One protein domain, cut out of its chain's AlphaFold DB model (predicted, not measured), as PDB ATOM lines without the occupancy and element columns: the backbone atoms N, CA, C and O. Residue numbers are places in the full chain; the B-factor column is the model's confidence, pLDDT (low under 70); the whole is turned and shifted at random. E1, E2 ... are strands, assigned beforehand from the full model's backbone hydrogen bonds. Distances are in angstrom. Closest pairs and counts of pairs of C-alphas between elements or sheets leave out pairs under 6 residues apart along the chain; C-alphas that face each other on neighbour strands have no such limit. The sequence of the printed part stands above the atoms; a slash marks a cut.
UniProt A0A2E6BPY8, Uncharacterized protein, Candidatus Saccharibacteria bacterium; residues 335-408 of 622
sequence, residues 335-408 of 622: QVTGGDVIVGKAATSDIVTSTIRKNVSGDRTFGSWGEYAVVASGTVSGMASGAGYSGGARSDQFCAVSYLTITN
ATOM      1  N   GLN A 335       8.309   7.552  22.233       96.25
ATOM      2  CA  GLN A 335       8.873   8.673  21.495       96.25
ATOM      3  C   GLN A 335       8.160   8.817  20.160       96.25
ATOM      4  O   GLN A 335       7.940   7.831  19.458       96.25
ATOM      5  N   VAL A 336       7.799  10.050  19.817       96.81
ATOM      6  CA  VAL A 336       7.218  10.376  18.515       96.81
ATOM      7  C   VAL A 336       8.115  11.382  17.818       96.81
ATOM      8  O   VAL A 336       8.326  12.480  18.330       96.81
ATOM      9  N   THR A 337       8.648  10.997  16.665       93.88
ATOM     10  CA  THR A 337       9.569  11.794  15.848       93.88
ATOM     11  C   THR A 337       8.971  12.049  14.469       93.88
ATOM     12  O   THR A 337       8.164  11.265  13.967       93.88
ATOM     13  N   GLY A 338       9.344  13.164  13.851       87.00
ATOM     14  CA  GLY A 338       8.911  13.572  12.520       87.00
ATOM     15  C   GLY A 338       7.470  14.082  12.430       87.00
ATOM     16  O   GLY A 338       7.004  14.375  11.332       87.00
ATOM     17  N   GLY A 339       6.744  14.204  13.548       85.25
ATOM     18  CA  GLY A 339       5.357  14.671  13.538       85.25
ATOM     19  C   GLY A 339       4.774  14.998  14.911       85.25
ATOM     20  O   GLY A 339       5.413  14.814  15.949       85.25
ATOM     21  N   ASP A 340       3.536  15.491  14.888       90.25
ATOM     22  CA  ASP A 340       2.749  15.810  16.079       90.25
ATOM     23  C   ASP A 340       2.030  14.574  16.633       90.25
ATOM     24  O   ASP A 340       1.603  13.685  15.891       90.25
ATOM     25  N   VAL A 341       1.789  14.570  17.944       92.62
ATOM     26  CA  VAL A 341       0.856  13.634  18.583       92.62
ATOM     27  C   VAL A 341      -0.480  14.325  18.744       92.62
ATOM     28  O   VAL A 341      -0.564  15.349  19.412       92.62
ATOM     29  N   ILE A 342      -1.534  13.769  18.152       90.56
ATOM     30  CA  ILE A 342      -2.865  14.378  18.182       90.56
ATOM     31  C   ILE A 342      -3.898  13.321  18.555       90.56
ATOM     32  O   ILE A 342      -4.105  12.363  17.809       90.56
ATOM     33  N   VAL A 343      -4.599  13.527  19.670       89.44
ATOM     34  CA  VAL A 343      -5.707  12.671  20.108       89.44
ATOM     35  C   VAL A 343      -7.000  13.459  20.274       89.44
ATOM     36  O   VAL A 343      -7.008  14.668  20.505       89.44
ATOM     37  N   GLY A 344      -8.123  12.749  20.172       83.69
ATOM     38  CA  GLY A 344      -9.414  13.312  20.543       83.69
ATOM     39  C   GLY A 344     -10.065  14.214  19.494       83.69
ATOM     40  O   GLY A 344     -10.801  15.141  19.825       83.69
ATOM     41  N   LYS A 345      -9.831  13.921  18.205       73.94
ATOM     42  CA  LYS A 345     -10.531  14.594  17.101       73.94
ATOM     43  C   LYS A 345     -12.052  14.415  17.170       73.94
ATOM     44  O   LYS A 345     -12.747  15.392  16.958       73.94
ATOM     45  N   ALA A 346     -12.556  13.218  17.488       73.00
ATOM     46  CA  ALA A 346     -13.995  12.903  17.461       73.00
ATOM     47  C   ALA A 346     -14.675  12.838  18.846       73.00
ATOM     48  O   ALA A 346     -15.898  12.782  18.923       73.00
ATOM     49  N   ALA A 347     -13.897  12.800  19.927       78.12
ATOM     50  CA  ALA A 347     -14.371  12.724  21.308       78.12
ATOM     51  C   ALA A 347     -13.293  13.275  22.249       78.12
ATOM     52  O   ALA A 347     -12.136  13.409  21.846       78.12
ATOM     53  N   THR A 348     -13.648  13.561  23.502       84.88
ATOM     54  CA  THR A 348     -12.656  13.854  24.546       84.88
ATOM     55  C   THR A 348     -11.712  12.663  24.701       84.88
ATOM     56  O   THR A 348     -12.162  11.522  24.810       84.88
ATOM     57  N   SER A 349     -10.402  12.893  24.644       87.50
ATOM     58  CA  SER A 349      -9.400  11.830  24.777       87.50
ATOM     59  C   SER A 349      -8.139  12.347  25.439       87.50
ATOM     60  O   SER A 349      -7.680  13.444  25.124       87.50
ATOM     61  N   ASP A 350      -7.580  11.525  26.318       88.75
ATOM     62  CA  ASP A 350      -6.396  11.846  27.100       88.75
ATOM     63  C   ASP A 350      -5.126  11.231  26.494       88.75
ATOM     64  O   ASP A 350      -5.170  10.199  25.821       88.75
ATOM     65  N   ILE A 351      -3.982  11.842  26.791       90.69
ATOM     66  CA  ILE A 351      -2.653  11.244  26.621       90.69
ATOM     67  C   ILE A 351      -2.117  10.948  28.015       90.69
ATOM     68  O   ILE A 351      -1.844  11.871  28.781       90.69
ATOM     69  N   VAL A 352      -1.949   9.669  28.347       89.94
ATOM     70  CA  VAL A 352      -1.537   9.239  29.687       89.94
ATOM     71  C   VAL A 352      -0.234   8.462  29.605       89.94
ATOM     72  O   VAL A 352      -0.175   7.364  29.061       89.94
ATOM     73  N   THR A 353       0.814   9.046  30.172       90.44
ATOM     74  CA  THR A 353       2.131   8.430  30.356       90.44
ATOM     75  C   THR A 353       2.671   8.810  31.739       90.44
ATOM     76  O   THR A 353       2.014   9.532  32.497       90.44
ATOM     77  N   SER A 354       3.863   8.331  32.089       86.81
ATOM     78  CA  SER A 354       4.506   8.585  33.381       86.81
ATOM     79  C   SER A 354       5.895   9.199  33.218       86.81
ATOM     80  O   SER A 354       6.607   8.959  32.236       86.81
ATOM     81  N   THR A 355       6.314   9.938  34.240       88.31
ATOM     82  CA  THR A 355       7.669  10.482  34.370       88.31
ATOM     83  C   THR A 355       8.368   9.889  35.576       88.31
ATOM     84  O   THR A 355       7.737   9.674  36.607       88.31
ATOM     85  N   ILE A 356       9.681   9.721  35.477       86.19
ATOM     86  CA  ILE A 356      10.533   9.191  36.538       86.19
ATOM     87  C   ILE A 356      11.680  10.164  36.802       86.19
ATOM     88  O   ILE A 356      12.371  10.585  35.872       86.19
ATOM     89  N   ARG A 357      11.880  10.545  38.069       86.00
ATOM     90  CA  ARG A 357      12.977  11.427  38.482       86.00
ATOM     91  C   ARG A 357      14.084  10.598  39.123       86.00
ATOM     92  O   ARG A 357      13.840   9.875  40.084       86.00
ATOM     93  N   LYS A 358      15.298  10.692  38.584       84.31
ATOM     94  CA  LYS A 358      16.476   9.939  39.030       84.31
ATOM     95  C   LYS A 358      17.675  10.861  39.175       84.31
ATOM     96  O   LYS A 358      17.810  11.818  38.421       84.31
ATOM     97  N   ASN A 359      18.583  10.539  40.089       82.50
ATOM     98  CA  ASN A 359      19.868  11.223  40.168       82.50
ATOM     99  C   ASN A 359      20.863  10.552  39.205       82.50
ATOM    100  O   ASN A 359      21.395   9.484  39.491       82.50
ATOM    101  N   VAL A 360      21.071  11.161  38.037       82.50
ATOM    102  CA  VAL A 360      21.983  10.699  36.983       82.50
ATOM    103  C   VAL A 360      22.877  11.873  36.599       82.50
ATOM    104  O   VAL A 360      22.541  12.674  35.725       82.50
ATOM    105  N   SER A 361      24.023  11.998  37.278       81.81
ATOM    106  CA  SER A 361      24.880  13.194  37.185       81.81
ATOM    107  C   SER A 361      24.093  14.484  37.483       81.81
ATOM    108  O   SER A 361      24.117  15.447  36.711       81.81
ATOM    109  N   GLY A 362      23.341  14.458  38.590       84.38
ATOM    110  CA  GLY A 362      22.328  15.451  38.959       84.38
ATOM    111  C   GLY A 362      20.905  14.929  38.752       84.38
ATOM    112  O   GLY A 362      20.694  13.927  38.072       84.38
ATOM    113  N   ASP A 363      19.917  15.588  39.348       87.38
ATOM    114  CA  ASP A 363      18.527  15.156  39.206       87.38
ATOM    115  C   ASP A 363      18.030  15.362  37.770       87.38
ATOM    116  O   ASP A 363      18.093  16.463  37.214       87.38
ATOM    117  N   ARG A 364      17.525  14.282  37.178       90.44
ATOM    118  CA  ARG A 364      16.986  14.214  35.822       90.44
ATOM    119  C   ARG A 364      15.591  13.609  35.836       90.44
ATOM    120  O   ARG A 364      15.350  12.621  36.524       90.44
ATOM    121  N   THR A 365      14.693  14.177  35.045       91.00
ATOM    122  CA  THR A 365      13.333  13.692  34.813       91.00
ATOM    123  C   THR A 365      13.263  13.057  33.428       91.00
ATOM    124  O   THR A 365      13.517  13.721  32.424       91.00
ATOM    125  N   PHE A 366      12.907  11.779  33.368       91.88
ATOM    126  CA  PHE A 366      12.710  11.029  32.130       91.88
ATOM    127  C   PHE A 366      11.221  10.766  31.919       91.88
ATOM    128  O   PHE A 366      10.497  10.480  32.870       91.88
ATOM    129  N   GLY A 367      10.758  10.835  30.677       92.56
ATOM    130  CA  GLY A 367       9.350  10.702  30.323       92.56
ATOM    131  C   GLY A 367       9.172  10.496  28.824       92.56
ATOM    132  O   GLY A 367      10.134  10.589  28.059       92.56
ATOM    133  N   SER A 368       7.941  10.207  28.416       95.12
ATOM    134  CA  SER A 368       7.573  10.095  27.004       95.12
ATOM    135  C   SER A 368       7.577  11.467  26.340       95.12
ATOM    136  O   SER A 368       7.303  12.469  27.000       95.12
ATOM    137  N   TRP A 369       7.846  11.553  25.043       95.31
ATOM    138  CA  TRP A 369       7.848  12.852  24.370       95.31
ATOM    139  C   TRP A 369       7.492  12.778  22.887       95.31
ATOM    140  O   TRP A 369       7.667  11.751  22.237       95.31
ATOM    141  N   GLY A 370       6.958  13.884  22.371       95.19
ATOM    142  CA  GLY A 370       6.808  14.150  20.942       95.19
ATOM    143  C   GLY A 370       7.786  15.241  20.514       95.19
ATOM    144  O   GLY A 370       8.025  16.181  21.273       95.19
ATOM    145  N   GLU A 371       8.388  15.099  19.335       92.56
ATOM    146  CA  GLU A 371       9.367  16.049  18.793       92.56
ATOM    147  C   GLU A 371       8.759  17.442  18.606       92.56
ATOM    148  O   GLU A 371       9.387  18.437  18.957       92.56
ATOM    149  N   TYR A 372       7.513  17.502  18.134       90.62
ATOM    150  CA  TYR A 372       6.780  18.742  17.891       90.62
ATOM    151  C   TYR A 372       5.626  18.909  18.891       90.62
ATOM    152  O   TYR A 372       5.851  18.863  20.105       90.62
ATOM    153  N   ALA A 373       4.400  19.149  18.419       90.69
ATOM    154  CA  ALA A 373       3.255  19.406  19.277       90.69
ATOM    155  C   ALA A 373       2.669  18.113  19.860       90.69
ATOM    156  O   ALA A 373       2.645  17.051  19.234       90.69
ATOM    157  N   VAL A 374       2.144  18.231  21.078       91.31
ATOM    158  CA  VAL A 374       1.367  17.176  21.742       91.31
ATOM    159  C   VAL A 374      -0.011  17.743  22.034       91.31
ATOM    160  O   VAL A 374      -0.146  18.690  22.805       91.31
ATOM    161  N   VAL A 375      -1.034  17.192  21.398       89.62
ATOM    162  CA  VAL A 375      -2.373  17.771  21.336       89.62
ATOM    163  C   VAL A 375      -3.409  16.755  21.792       89.62
ATOM    164  O   VAL A 375      -3.488  15.652  21.251       89.62
ATOM    165  N   ALA A 376      -4.238  17.136  22.759       89.19
ATOM    166  CA  ALA A 376      -5.325  16.310  23.269       89.19
ATOM    167  C   ALA A 376      -6.599  17.136  23.474       89.19
ATOM    168  O   ALA A 376      -6.551  18.271  23.934       89.19
ATOM    169  N   SER A 377      -7.770  16.576  23.171       87.19
ATOM    170  CA  SER A 377      -9.042  17.205  23.558       87.19
ATOM    171  C   SER A 377      -9.389  16.983  25.035       87.19
ATOM    172  O   SER A 377     -10.217  17.711  25.572       87.19
ATOM    173  N   GLY A 378      -8.784  15.983  25.679       86.06
ATOM    174  CA  GLY A 378      -8.758  15.772  27.124       86.06
ATOM    175  C   GLY A 378      -7.438  16.261  27.714       86.06
ATOM    176  O   GLY A 378      -6.850  17.210  27.205       86.06
ATOM    177  N   THR A 379      -6.974  15.629  28.783       85.31
ATOM    178  CA  THR A 379      -5.722  15.911  29.498       85.31
ATOM    179  C   THR A 379      -4.502  15.321  28.791       85.31
ATOM    180  O   THR A 379      -4.579  14.322  28.080       85.31
ATOM    181  N   VAL A 380      -3.340  15.927  29.018       87.50
ATOM    182  CA  VAL A 380      -2.036  15.300  28.765       87.50
ATOM    183  C   VAL A 380      -1.403  15.060  30.125       87.50
ATOM    184  O   VAL A 380      -1.514  15.929  30.975       87.50
ATOM    185  N   SER A 381      -0.778  13.908  30.355       87.81
ATOM    186  CA  SER A 381      -0.030  13.605  31.575       87.81
ATOM    187  C   SER A 381       1.244  12.837  31.241       87.81
ATOM    188  O   SER A 381       1.228  11.872  30.474       87.81
ATOM    189  N   GLY A 382       2.361  13.274  31.825       87.94
ATOM    190  CA  GLY A 382       3.663  12.603  31.752       87.94
ATOM    191  C   GLY A 382       4.386  12.661  30.399       87.94
ATOM    192  O   GLY A 382       5.518  12.185  30.313       87.94
ATOM    193  N   MET A 383       3.772  13.249  29.363       91.88
ATOM    194  CA  MET A 383       4.342  13.347  28.016       91.88
ATOM    195  C   MET A 383       4.696  14.791  27.667       91.88
ATOM    196  O   MET A 383       3.822  15.652  27.716       91.88
ATOM    197  N   ALA A 384       5.947  15.051  27.280       92.62
ATOM    198  CA  ALA A 384       6.403  16.384  26.888       92.62
ATOM    199  C   ALA A 384       6.351  16.615  25.367       92.62
ATOM    200  O   ALA A 384       6.621  15.709  24.582       92.62
ATOM    201  N   SER A 385       6.048  17.841  24.950       92.50
ATOM    202  CA  SER A 385       6.253  18.320  23.571       92.50
ATOM    203  C   SER A 385       7.678  18.847  23.359       92.50
ATOM    204  O   SER A 385       8.434  18.990  24.320       92.50
ATOM    205  N   GLY A 386       8.068  19.140  22.113       91.00
ATOM    206  CA  GLY A 386       9.370  19.751  21.816       91.00
ATOM    207  C   GLY A 386      10.570  18.879  22.198       91.00
ATOM    208  O   GLY A 386      11.613  19.411  22.573       91.00
ATOM    209  N   ALA A 387      10.394  17.554  22.226       93.06
ATOM    210  CA  ALA A 387      11.361  16.598  22.766       93.06
ATOM    211  C   ALA A 387      11.805  16.905  24.216       93.06
ATOM    212  O   ALA A 387      12.932  16.605  24.609       93.06
ATOM    213  N   GLY A 388      10.922  17.478  25.043       92.56
ATOM    214  CA  GLY A 388      11.278  18.040  26.350       92.56
ATOM    215  C   GLY A 388      11.885  17.083  27.378       92.56
ATOM    216  O   GLY A 388      12.592  17.537  28.276       92.56
ATOM    217  N   TYR A 389      11.652  15.771  27.253       93.69
ATOM    218  CA  TYR A 389      12.286  14.743  28.094       93.69
ATOM    219  C   TYR A 389      13.436  13.996  27.406       93.69
ATOM    220  O   TYR A 389      13.990  13.062  27.992       93.69
ATOM    221  N   SER A 390      13.818  14.390  26.190       91.88
ATOM    222  CA  SER A 390      14.929  13.776  25.466       91.88
ATOM    223  C   SER A 390      16.218  13.852  26.290       91.88
ATOM    224  O   SER A 390      16.610  14.913  26.777       91.88
ATOM    225  N   GLY A 391      16.844  12.695  26.522       86.62
ATOM    226  CA  GLY A 391      18.068  12.574  27.322       86.62
ATOM    227  C   GLY A 391      17.933  12.896  28.821       86.62
ATOM    228  O   GLY A 391      18.944  12.922  29.521       86.62
ATOM    229  N   GLY A 392      16.720  13.125  29.336       90.62
ATOM    230  CA  GLY A 392      16.468  13.457  30.742       90.62
ATOM    231  C   GLY A 392      16.535  14.961  31.042       90.62
ATOM    232  O   GLY A 392      17.610  15.571  31.122       90.62
ATOM    233  N   ALA A 393      15.369  15.558  31.289       92.88
ATOM    234  CA  ALA A 393      15.215  16.973  31.611       92.88
ATOM    235  C   ALA A 393      15.762  17.309  33.006       92.88
ATOM    236  O   ALA A 393      15.644  16.516  33.931       92.88
ATOM    237  N   ARG A 394      16.321  18.508  33.205       91.69
ATOM    238  CA  ARG A 394      16.752  18.963  34.547       91.69
ATOM    239  C   ARG A 394      15.568  19.372  35.435       91.69
ATOM    240  O   ARG A 394      15.576  19.156  36.646       91.69
ATOM    241  N   SER A 395      14.545  19.961  34.820       87.94
ATOM    242  CA  SER A 395      13.313  20.359  35.498       87.94
ATOM    243  C   SER A 395      12.357  19.171  35.625       87.94
ATOM    244  O   SER A 395      12.275  18.328  34.734       87.94
ATOM    245  N   ASP A 396      11.631  19.094  36.735       83.69
ATOM    246  CA  ASP A 396      10.440  18.248  36.890       83.69
ATOM    247  C   ASP A 396       9.136  19.002  36.586       83.69
ATOM    248  O   ASP A 396       8.068  18.396  36.517       83.69
ATOM    249  N   GLN A 397       9.209  20.317  36.369       86.06
ATOM    250  CA  GLN A 397       8.048  21.139  36.061       86.06
ATOM    251  C   GLN A 397       7.619  20.919  34.613       86.06
ATOM    252  O   GLN A 397       8.315  21.326  33.681       86.06
ATOM    253  N   PHE A 398       6.424  20.356  34.429       84.62
ATOM    254  CA  PHE A 398       5.829  20.084  33.119       84.62
ATOM    255  C   PHE A 398       5.862  21.301  32.176       84.62
ATOM    256  O   PHE A 398       6.293  21.210  31.028       84.62
ATOM    257  N   CYS A 399       5.490  22.481  32.684       83.56
ATOM    258  CA  CYS A 399       5.476  23.727  31.915       83.56
ATOM    259  C   CYS A 399       6.851  24.153  31.364       83.56
ATOM    260  O   CYS A 399       6.881  24.914  30.399       83.56
ATOM    261  N   ALA A 400       7.956  23.701  31.966       88.19
ATOM    262  CA  ALA A 400       9.320  24.037  31.551       88.19
ATOM    263  C   ALA A 400       9.872  23.101  30.464       88.19
ATOM    264  O   ALA A 400      10.937  23.365  29.908       88.19
ATOM    265  N   VAL A 401       9.174  21.997  30.193       89.62
ATOM    266  CA  VAL A 401       9.578  20.978  29.216       89.62
ATOM    267  C   VAL A 401       8.533  20.770  28.122       89.62
ATOM    268  O   VAL A 401       8.822  20.103  27.145       89.62
ATOM    269  N   SER A 402       7.333  21.343  28.251       89.06
ATOM    270  CA  SER A 402       6.196  21.051  27.369       89.06
ATOM    271  C   SER A 402       5.580  22.315  26.758       89.06
ATOM    272  O   SER A 402       4.419  22.655  26.995       89.06
ATOM    273  N   TYR A 403       6.381  23.065  25.997       84.56
ATOM    274  CA  TYR A 403       6.001  24.382  25.464       84.56
ATOM    275  C   TYR A 403       4.924  24.339  24.372       84.56
ATOM    276  O   TYR A 403       4.148  25.286  24.262       84.56
ATOM    277  N   LEU A 404       4.854  23.252  23.600       87.56
ATOM    278  CA  LEU A 404       3.943  23.065  22.462       87.56
ATOM    279  C   LEU A 404       2.840  22.038  22.770       87.56
ATOM    280  O   LEU A 404       2.361  21.329  21.886       87.56
ATOM    281  N   THR A 405       2.458  21.911  24.042       87.88
ATOM    282  CA  THR A 405       1.349  21.040  24.435       87.88
ATOM    283  C   THR A 405       0.041  21.800  24.418       87.88
ATOM    284  O   THR A 405      -0.057  22.840  25.054       87.88
ATOM    285  N   ILE A 406      -0.967  21.258  23.737       86.19
ATOM    286  CA  ILE A 406      -2.293  21.860  23.604       86.19
ATOM    287  C   ILE A 406      -3.329  20.897  24.180       86.19
ATOM    288  O   ILE A 406      -3.419  19.745  23.764       86.19
ATOM    289  N   THR A 407      -4.117  21.360  25.147       84.69
ATOM    290  CA  THR A 407      -5.144  20.553  25.822       84.69
ATOM    291  C   THR A 407      -6.351  21.402  26.191       84.69
ATOM    292  O   THR A 407      -6.184  22.593  26.428       84.69
ATOM    293  N   ASN A 408      -7.548  20.803  26.242       79.56
ATOM    294  CA  ASN A 408      -8.770  21.477  26.707       79.56
ATOM    295  C   ASN A 408      -9.091  21.229  28.194       79.56
ATOM    296  O   ASN A 408     -10.075  21.770  28.692       79.56
TER     297      ASN A 408
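What this domain is: This is residues 335 to 408 of the 622 residues of an uncharacterized protein of Candidatus Saccharibacteria bacterium (UniProt A0A2E6BPY8). Little regular structure is here: mostly loops, strung from a small parallel sheet, E2 E6 E7, towards one end to the hairpin E3 and E4 at the other, with the parallel pair E1 and E5 between. The 74 printed residues include seven named strands, E1 to E7 in order, holding 23 residues, and no named helix: all strand. The whole is compact, radius of gyration of the C-alphas 12.1 A, spanning 43 by 22 by 16 A.

How they stand to each other: Start at E1, residues 335 to 337, parallel to E5, residues 368 to 370; N 336 and O 369, 3.0 A, are within hydrogen-bond range. E2, 341 to 343, is parallel to E6, 374 to 376 (N 375, O 341, 2.7 A), and E6 to E7, 405 to 407 (N 406, O 374, 2.9 A). E3, 356 to 359, and E4, 363 to 366, form an antiparallel hairpin (N 356, O 366, 2.8 A).

Where its parts are: Find C-alpha 335 at (8.873, 8.673, 21.495), where E1 begins; E3 spans 10.2 A, E4 10.0 A; E7 ends at C-alpha 407, (-5.144, 20.553, 25.822).

The domain as a whole: The farthest C-alphas, of Ala 346 and Ser 361, are 43.6 A apart. The printed part has no cut; links E2 to E3 and E6 to E7 are long. No printed residue is under 70.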